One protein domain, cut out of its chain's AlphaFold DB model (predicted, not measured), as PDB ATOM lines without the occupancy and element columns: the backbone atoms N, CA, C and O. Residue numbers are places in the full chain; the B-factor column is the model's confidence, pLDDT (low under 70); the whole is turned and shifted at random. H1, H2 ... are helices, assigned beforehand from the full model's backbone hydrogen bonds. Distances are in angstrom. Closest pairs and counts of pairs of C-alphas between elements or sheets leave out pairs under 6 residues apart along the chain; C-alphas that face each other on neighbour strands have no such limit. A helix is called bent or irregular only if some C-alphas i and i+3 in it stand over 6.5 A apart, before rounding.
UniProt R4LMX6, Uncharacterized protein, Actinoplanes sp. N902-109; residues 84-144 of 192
ATOM      1  N   ALA A  84      94.266 127.542 103.693       90.38
ATOM      2  CA  ALA A  84      94.024 126.179 104.176       90.38
ATOM      3  C   ALA A  84      92.652 126.028 104.867       90.38
ATOM      4  O   ALA A  84      92.024 124.973 104.776       90.38
ATOM      5  N   ASP A  85      92.183 127.079 105.544       93.31
ATOM      6  CA  ASP A  85      90.841 127.178 106.119       93.31
ATOM      7  C   ASP A  85      90.144 128.410 105.531       93.31
ATOM      8  O   ASP A  85      90.561 129.550 105.742       93.31
ATOM      9  N   LEU A  86      89.037 128.189 104.816       95.12
ATOM     10  CA  LEU A  86      88.254 129.261 104.197       95.12
ATOM     11  C   LEU A  86      87.749 130.296 105.207       95.12
ATOM     12  O   LEU A  86      87.436 131.424 104.829       95.12
ATOM     13  N   THR A  87      87.618 129.924 106.484       93.75
ATOM     14  CA  THR A  87      87.129 130.829 107.525       93.75
ATOM     15  C   THR A  87      88.193 131.811 107.982       93.75
ATOM     16  O   THR A  87      87.829 132.864 108.503       93.75
ATOM     17  N   ASP A  88      89.474 131.546 107.720       96.19
ATOM     18  CA  ASP A  88      90.555 132.434 108.137       96.19
ATOM     19  C   ASP A  88      90.555 133.770 107.374       96.19
ATOM     20  O   ASP A  88      91.067 134.771 107.882       96.19
ATOM     21  N   ILE A  89      89.874 133.846 106.220       95.62
ATOM     22  CA  ILE A  89      89.707 135.095 105.458       95.62
ATOM     23  C   ILE A  89      89.050 136.214 106.280       95.62
ATOM     24  O   ILE A  89      89.279 137.391 106.020       95.62
ATOM     25  N   VAL A  90      88.258 135.875 107.306       94.75
ATOM     26  CA  VAL A  90      87.612 136.873 108.178       94.75
ATOM     27  C   VAL A  90      88.598 137.584 109.109       94.75
ATOM     28  O   VAL A  90      88.241 138.599 109.705       94.75
ATOM     29  N   PHE A  91      89.819 137.061 109.255       96.06
ATOM     30  CA  PHE A  91      90.889 137.680 110.039       96.06
ATOM     31  C   PHE A  91      91.800 138.577 109.201       96.06
ATOM     32  O   PHE A  91      92.708 139.191 109.765       96.06
ATOM     33  N   LEU A  92      91.560 138.679 107.894       95.12
ATOM     34  CA  LEU A  92      92.331 139.508 106.974       95.12
ATOM     35  C   LEU A  92      91.575 140.783 106.603       95.12
ATOM     36  O   LEU A  92      90.345 140.814 106.536       95.12
ATOM     37  N   THR A  93      92.319 141.858 106.359       94.62
ATOM     38  CA  THR A  93      91.775 143.071 105.739       94.62
ATOM     39  C   THR A  93      91.642 142.874 104.227       94.62
ATOM     40  O   THR A  93      92.278 141.998 103.644       94.62
ATOM     41  N   LEU A  94      90.834 143.702 103.556       93.88
ATOM     42  CA  LEU A  94      90.685 143.611 102.097       93.88
ATOM     43  C   LEU A  94      92.007 143.862 101.355       93.88
ATOM     44  O   LEU A  94      92.245 143.235 100.327       93.88
ATOM     45  N   ASP A  95      92.874 144.726 101.888       94.19
ATOM     46  CA  ASP A  95      94.197 144.993 101.310       94.19
ATOM     47  C   ASP A  95      95.136 143.791 101.466       94.19
ATOM     48  O   ASP A  95      95.878 143.464 100.545       94.19
ATOM     49  N   GLU A  96      95.071 143.092 102.602       94.56
ATOM     50  CA  GLU A  96      95.829 141.856 102.826       94.56
ATOM     51  C   GLU A  96      95.331 140.721 101.919       94.56
ATOM     52  O   GLU A  96      96.144 140.023 101.320       94.56
ATOM     53  N   VAL A  97      94.011 140.580 101.739       93.81
ATOM     54  CA  VAL A  97      93.430 139.630 100.769       93.81
ATOM     55  C   VAL A  97      93.868 139.974  99.344       93.81
ATOM     56  O   VAL A  97      94.204 139.083  98.568       93.81
ATOM     57  N   ARG A  98      93.913 141.263  98.991       93.81
ATOM     58  CA  ARG A  98      94.391 141.712  97.678       93.81
ATOM     59  C   ARG A  98      95.874 141.407  97.470       93.81
ATOM     60  O   ARG A  98      96.238 140.928  96.406       93.81
ATOM     61  N   ALA A  99      96.711 141.619  98.483       93.19
ATOM     62  CA  ALA A  99      98.120 141.241  98.425       93.19
ATOM     63  C   ALA A  99      98.304 139.723  98.247       93.19
ATOM     64  O   ALA A  99      99.213 139.300  97.535       93.19
ATOM     65  N   LEU A 100      97.425 138.912  98.844       91.94
ATOM     66  CA  LEU A 100      97.403 137.460  98.666       91.94
ATOM     67  C   LEU A 100      97.087 137.066  97.213       91.94
ATOM     68  O   LEU A 100      97.762 136.206  96.655       91.94
ATOM     69  N   LEU A 101      96.105 137.736  96.598       93.06
ATOM     70  CA  LEU A 101      95.736 137.555  95.187       93.06
ATOM     71  C   LEU A 101      96.849 137.980  94.221       93.06
ATOM     72  O   LEU A 101      97.034 137.345  93.190       93.06
ATOM     73  N   ASP A 102      97.609 139.020  94.567       94.06
ATOM     74  CA  ASP A 102      98.756 139.500  93.787       94.06
ATOM     75  C   ASP A 102     100.041 138.666  94.031       94.06
ATOM     76  O   ASP A 102     101.141 139.118  93.709       94.06
ATOM     77  N   GLU A 103      99.919 137.476  94.639       87.62
ATOM     78  CA  GLU A 103     101.019 136.560  94.994       87.62
ATOM     79  C   GLU A 103     102.100 137.200  95.891       87.62
ATOM     80  O   GLU A 103     103.285 136.864  95.846       87.62
ATOM     81  N   ARG A 104     101.693 138.128  96.766       88.00
ATOM     82  CA  ARG A 104     102.555 138.817  97.743       88.00
ATOM     83  C   ARG A 104     102.099 138.522  99.177       88.00
ATOM     84  O   ARG A 104     101.720 139.445  99.901       88.00
ATOM     85  N   PRO A 105     102.163 137.256  99.634       77.06
ATOM     86  CA  PRO A 105     101.505 136.806 100.861       77.06
ATOM     87  C   PRO A 105     102.097 137.365 102.162       77.06
ATOM     88  O   PRO A 105     101.496 137.177 103.218       77.06
ATOM     89  N   GLY A 106     103.238 138.065 102.123       84.62
ATOM     90  CA  GLY A 106     103.842 138.696 103.300       84.62
ATOM     91  C   GLY A 106     103.854 137.769 104.524       84.62
ATOM     92  O   GLY A 106     104.275 136.621 104.435       84.62
ATOM     93  N   ASN A 107     103.331 138.259 105.650       90.19
ATOM     94  CA  ASN A 107     103.266 137.524 106.920       90.19
ATOM     95  C   ASN A 107     101.840 137.027 107.252       90.19
ATOM     96  O   ASN A 107     101.472 136.962 108.430       90.19
ATOM     97  N   THR A 108     101.025 136.722 106.237       91.81
ATOM     98  CA  THR A 108      99.577 136.453 106.372       91.81
ATOM     99  C   THR A 108      99.255 135.386 107.424       91.81
ATOM    100  O   THR A 108      98.452 135.649 108.320       91.81
ATOM    101  N   ASP A 109      99.943 134.242 107.419       91.81
ATOM    102  CA  ASP A 109      99.688 133.155 108.379       91.81
ATOM    103  C   ASP A 109      99.875 133.601 109.835       91.81
ATOM    104  O   ASP A 109      99.051 133.331 110.712       91.81
ATOM    105  N   THR A 110     100.939 134.364 110.103       94.69
ATOM    106  CA  THR A 110     101.205 134.876 111.455       94.69
ATOM    107  C   THR A 110     100.154 135.897 111.902       94.69
ATOM    108  O   THR A 110      99.793 135.936 113.083       94.69
ATOM    109  N   LEU A 111      99.619 136.698 110.969       95.19
ATOM    110  CA  LEU A 111      98.541 137.646 111.244       95.19
ATOM    111  C   LEU A 111      97.240 136.919 111.582       95.19
ATOM    112  O   LEU A 111      96.603 137.277 112.576       95.19
ATOM    113  N   ILE A 112      96.882 135.888 110.811       96.12
ATOM    114  CA  ILE A 112      95.701 135.050 111.052       96.12
ATOM    115  C   ILE A 112      95.776 134.440 112.449       96.12
ATOM    116  O   ILE A 112      94.877 134.663 113.262       96.12
ATOM    117  N   VAL A 113      96.871 133.747 112.776       96.81
ATOM    118  CA  VAL A 113      97.047 133.090 114.083       96.81
ATOM    119  C   VAL A 113      96.912 134.096 115.227       96.81
ATOM    120  O   VAL A 113      96.151 133.872 116.176       96.81
ATOM    121  N   ARG A 114      97.594 135.245 115.128       97.06
ATOM    122  CA  ARG A 114      97.546 136.294 116.155       97.06
ATOM    123  C   ARG A 114      96.138 136.867 116.325       97.06
ATOM    124  O   ARG A 114      95.669 137.016 117.455       97.06
ATOM    125  N   ARG A 115      95.462 137.208 115.227       97.12
ATOM    126  CA  ARG A 115      94.126 137.827 115.256       97.12
ATOM    127  C   ARG A 115      93.050 136.841 115.696       97.12
ATOM    128  O   ARG A 115      92.174 137.226 116.466       97.12
ATOM    129  N   ARG A 116      93.154 135.570 115.309       96.12
ATOM    130  CA  ARG A 116      92.271 134.492 115.772       96.12
ATOM    131  C   ARG A 116      92.397 134.274 117.277       96.12
ATOM    132  O   ARG A 116      91.383 134.214 117.970       96.12
ATOM    133  N   ALA A 117      93.621 134.233 117.804       96.56
ATOM    134  CA  ALA A 117      93.856 134.123 119.244       96.56
ATOM    135  C   ALA A 117      93.275 135.321 120.019       96.56
ATOM    136  O   ALA A 117      92.618 135.131 121.047       96.56
ATOM    137  N   LEU A 118      93.457 136.542 119.502       96.50
ATOM    138  CA  LEU A 118      92.855 137.748 120.075       96.50
ATOM    139  C   LEU A 118      91.325 137.669 120.050       96.50
ATOM    140  O   LEU A 118      90.688 137.870 121.079       96.50
ATOM    141  N   HIS A 119      90.734 137.308 118.910       94.56
ATOM    142  CA  HIS A 119      89.287 137.176 118.771       94.56
ATOM    143  C   HIS A 119      88.705 136.172 119.773       94.56
ATOM    144  O   HIS A 119      87.743 136.494 120.458       94.56
ATOM    145  N   LEU A 120      89.318 134.993 119.925       94.88
ATOM    146  CA  LEU A 120      88.883 133.975 120.888       94.88
ATOM    147  C   LEU A 120      89.035 134.416 122.350       94.88
ATOM    148  O   LEU A 120      88.323 133.937 123.236       94.88
ATOM    149  N   ARG A 121      90.004 135.284 122.649       94.81
ATOM    150  CA  ARG A 121      90.144 135.889 123.978       94.81
ATOM    151  C   ARG A 121      89.027 136.898 124.227       94.81
ATOM    152  O   ARG A 121      88.354 136.794 125.249       94.81
ATOM    153  N   GLU A 122      88.806 137.815 123.292       93.38
ATOM    154  CA  GLU A 122      87.820 138.889 123.443       93.38
ATOM    155  C   GLU A 122      86.372 138.386 123.346       93.38
ATOM    156  O   GLU A 122      85.511 138.866 124.076       93.38
ATOM    157  N   SER A 123      86.089 137.349 122.551       93.62
ATOM    158  CA  SER A 123      84.747 136.752 122.439       93.62
ATOM    159  C   SER A 123      84.257 136.101 123.737       93.62
ATOM    160  O   SER A 123      83.060 135.876 123.909       93.62
ATOM    161  N   ARG A 124      85.176 135.784 124.658       93.50
ATOM    162  CA  ARG A 124      84.862 135.254 125.993       93.50
ATOM    163  C   ARG A 124      84.584 136.358 127.014       93.50
ATOM    164  O   ARG A 124      84.146 136.055 128.126       93.50
ATOM    165  N   ARG A 125      84.833 137.627 126.676       89.56
ATOM    166  CA  ARG A 125      84.581 138.762 127.567       89.56
ATOM    167  C   ARG A 125      83.071 138.983 127.665       89.56
ATOM    168  O   ARG A 125      82.406 139.270 126.679       89.56
ATOM    169  N   ARG A 126      82.518 138.851 128.876       88.62
ATOM    170  CA  ARG A 126      81.076 139.041 129.135       88.62
ATOM    171  C   ARG A 126      80.605 140.483 128.970       88.62
ATOM    172  O   ARG A 126      79.413 140.716 128.816       88.62
ATOM    173  N   TYR A 127      81.532 141.429 129.050       88.25
ATOM    174  CA  TYR A 127      81.244 142.849 129.059       88.25
ATOM    175  C   TYR A 127      82.143 143.566 128.053       88.25
ATOM    176  O   TYR A 127      83.370 143.422 128.095       88.25
ATOM    177  N   ALA A 128      81.518 144.325 127.158       85.19
ATOM    178  CA  ALA A 128      82.170 145.265 126.261       85.19
ATOM    179  C   ALA A 128      81.806 146.678 126.746       85.19
ATOM    180  O   ALA A 128      80.610 146.958 126.843       85.19
ATOM    181  N   PRO A 129      82.788 147.532 127.081       87.75
ATOM    182  CA  PRO A 129      82.523 148.894 127.532       87.75
ATOM    183  C   PRO A 129      81.763 149.680 126.462       87.75
ATOM    184  O   PRO A 129      82.087 149.565 125.278       87.75
ATOM    185  N   GLU A 130      80.780 150.489 126.865       88.12
ATOM    186  CA  GLU A 130      80.045 151.351 125.924       88.12
ATOM    187  C   GLU A 130      80.921 152.498 125.416       88.12
ATOM    188  O   GLU A 130      80.821 152.906 124.256       88.12
ATOM    189  N   ALA A 131      81.822 152.981 126.271       87.88
ATOM    190  CA  ALA A 131      82.778 154.014 125.937       87.88
ATOM    191  C   ALA A 131      84.084 153.833 126.720       87.88
ATOM    192  O   ALA A 131      84.094 153.548 127.917       87.88
ATOM    193  N   LEU A 132      85.197 154.018 126.014       91.38
ATOM    194  CA  LEU A 132      86.548 153.959 126.559       91.38
ATOM    195  C   LEU A 132      87.213 155.320 126.396       91.38
ATOM    196  O   LEU A 132      87.140 155.933 125.329       91.38
ATOM    197  N   LEU A 133      87.885 155.766 127.449       91.56
ATOM    198  CA  LEU A 133      88.816 156.881 127.382       91.56
ATOM    199  C   LEU A 133      90.106 156.453 126.672       91.56
ATOM    200  O   LEU A 133      90.414 155.268 126.534       91.56
ATOM    201  N   SER A 134      90.877 157.433 126.200       92.44
ATOM    202  CA  SER A 134      92.127 157.193 125.465       92.44
ATOM    203  C   SER A 134      93.188 156.445 126.278       92.44
ATOM    204  O   SER A 134      94.084 155.839 125.700       92.44
ATOM    205  N   ASP A 135      93.102 156.500 127.605       91.69
ATOM    206  CA  ASP A 135      93.948 155.771 128.555       91.69
ATOM    207  C   ASP A 135      93.483 154.317 128.787       91.69
ATOM    208  O   ASP A 135      94.150 153.558 129.488       91.69
ATOM    209  N   GLY A 136      92.364 153.909 128.178       87.50
ATOM    210  CA  GLY A 136      91.758 152.590 128.346       87.50
ATOM    211  C   GLY A 136      90.806 152.489 129.537       87.50
ATOM    212  O   GLY A 136      90.324 151.391 129.825       87.50
ATOM    213  N   THR A 137      90.518 153.602 130.217       89.50
ATOM    214  CA  THR A 137      89.566 153.629 131.326       89.50
ATOM    215  C   THR A 137      88.136 153.529 130.797       89.50
ATOM    216  O   THR A 137      87.727 154.262 129.894       89.50
ATOM    217  N   ASP A 138      87.364 152.604 131.362       88.31
ATOM    218  CA  ASP A 138      85.942 152.444 131.073       88.31
ATOM    219  C   ASP A 138      85.140 153.576 131.725       88.31
ATOM    220  O   ASP A 138      85.164 153.744 132.949       88.31
ATOM    221  N   LEU A 139      84.430 154.359 130.909       86.44
ATOM    222  CA  LEU A 139      83.659 155.503 131.394       86.44
ATOM    223  C   LEU A 139      82.589 155.103 132.411       86.44
ATOM    224  O   LEU A 139      82.382 155.835 133.379       86.44
ATOM    225  N   GLU A 140      81.973 153.933 132.256       82.06
ATOM    226  CA  GLU A 140      80.919 153.462 133.163       82.06
ATOM    227  C   GLU A 140      81.456 153.135 134.564       82.06
ATOM    228  O   GLU A 140      80.710 153.135 135.539       82.06
ATOM    229  N   THR A 141      82.768 152.899 134.694       85.31
ATOM    230  CA  THR A 141      83.420 152.690 136.002       85.31
ATOM    231  C   THR A 141      83.774 153.982 136.729       85.31
ATOM    232  O   THR A 141      83.981 153.966 137.942       85.31
ATOM    233  N   VAL A 142      83.846 155.095 135.998       84.06
ATOM    234  CA  VAL A 142      84.197 156.418 136.535       84.06
ATOM    235  C   VAL A 142      82.944 157.258 136.781       84.06
ATOM    236  O   VAL A 142      82.931 158.105 137.677       84.06
ATOM    237  N   LEU A 143      81.882 157.033 136.004       79.06
ATOM    238  CA  LEU A 143      80.622 157.742 136.161       79.06
ATOM    239  C   LEU A 143      79.908 157.311 137.453       79.06
ATOM    240  O   LEU A 143      79.791 156.118 137.739       79.06
ATOM    241  N   PRO A 144      79.394 158.267 138.250       76.25
ATOM    242  CA  PRO A 144      78.542 157.928 139.376       76.25
ATOM    243  C   PRO A 144      77.285 157.206 138.863       76.25
ATOM    244  O   PRO A 144      76.757 157.578 137.810       76.25
TER     245      PRO A 144
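AT A GLANCE: This is residues 84 to 144 of the 192 residues of an uncharacterized protein of Actinoplanes sp. N902-109 (UniProt R4LMX6). A small cluster of helices at one end of a rod leads along the longest helix, H3, to a separate loop and small helix at the other end. H1 and H2 sit by the first part of H3, and beyond the free-standing residues 120 to 127 the chain turns through a loop to H4, far from H1 and H2. The printed part has 61 residues, with four named helices in the order H1, H2, H3, H4 and no named strand; its class is all helix. It is extended, with a radius of gyration of the C-alphas of 16.5 A, and spans 54 by 22 by 15 A.

IN THESE COORDINATES: Find C-alpha 86 at (88.254, 129.261, 104.197), where H1, residues 86 to 91, begins. H1 is neither bent nor irregular, but only just: C-alphas 86 and 89 are 6.1 A apart. Next comes H2, residues 94 to 101. From C-alpha 108 at (99.577, 136.453, 106.372), H3, residues 108 to 122, runs 20.9 A. Look last for H4, residues 139 to 142, ending at C-alpha 142 (84.197, 156.418, 136.535).

HOW THE PARTS SIT: H1 touches H3, whose residues 111 to 116 alone take part; the closest C-alphas, of Phe 91 and Ile 112, are 5.6 A apart, and the lines are about perpendicular at 73 degrees. H2 is close to H3 but not clearly touching, with C-alphas 96 and 108 closest at 7.5 A. H4 is apart from H1, H2 and H3. In H2 and H3 every O i to N i+4 pair is within hydrogen-bond range; in H1 0 of 2 are, beside 2 of 3 O i to N i+3 pairs, and H4 is too short for an i+4 pair.

THE WHOLE: The C-alphas of Glu 103 and Pro 144, the two farthest apart, are 54.1 A apart. The printed part has no cut. The link from H3 to H4, residues 123 to 138, is long. The mean pLDDT of the printed part is 91.3, and no printed residue is under 70.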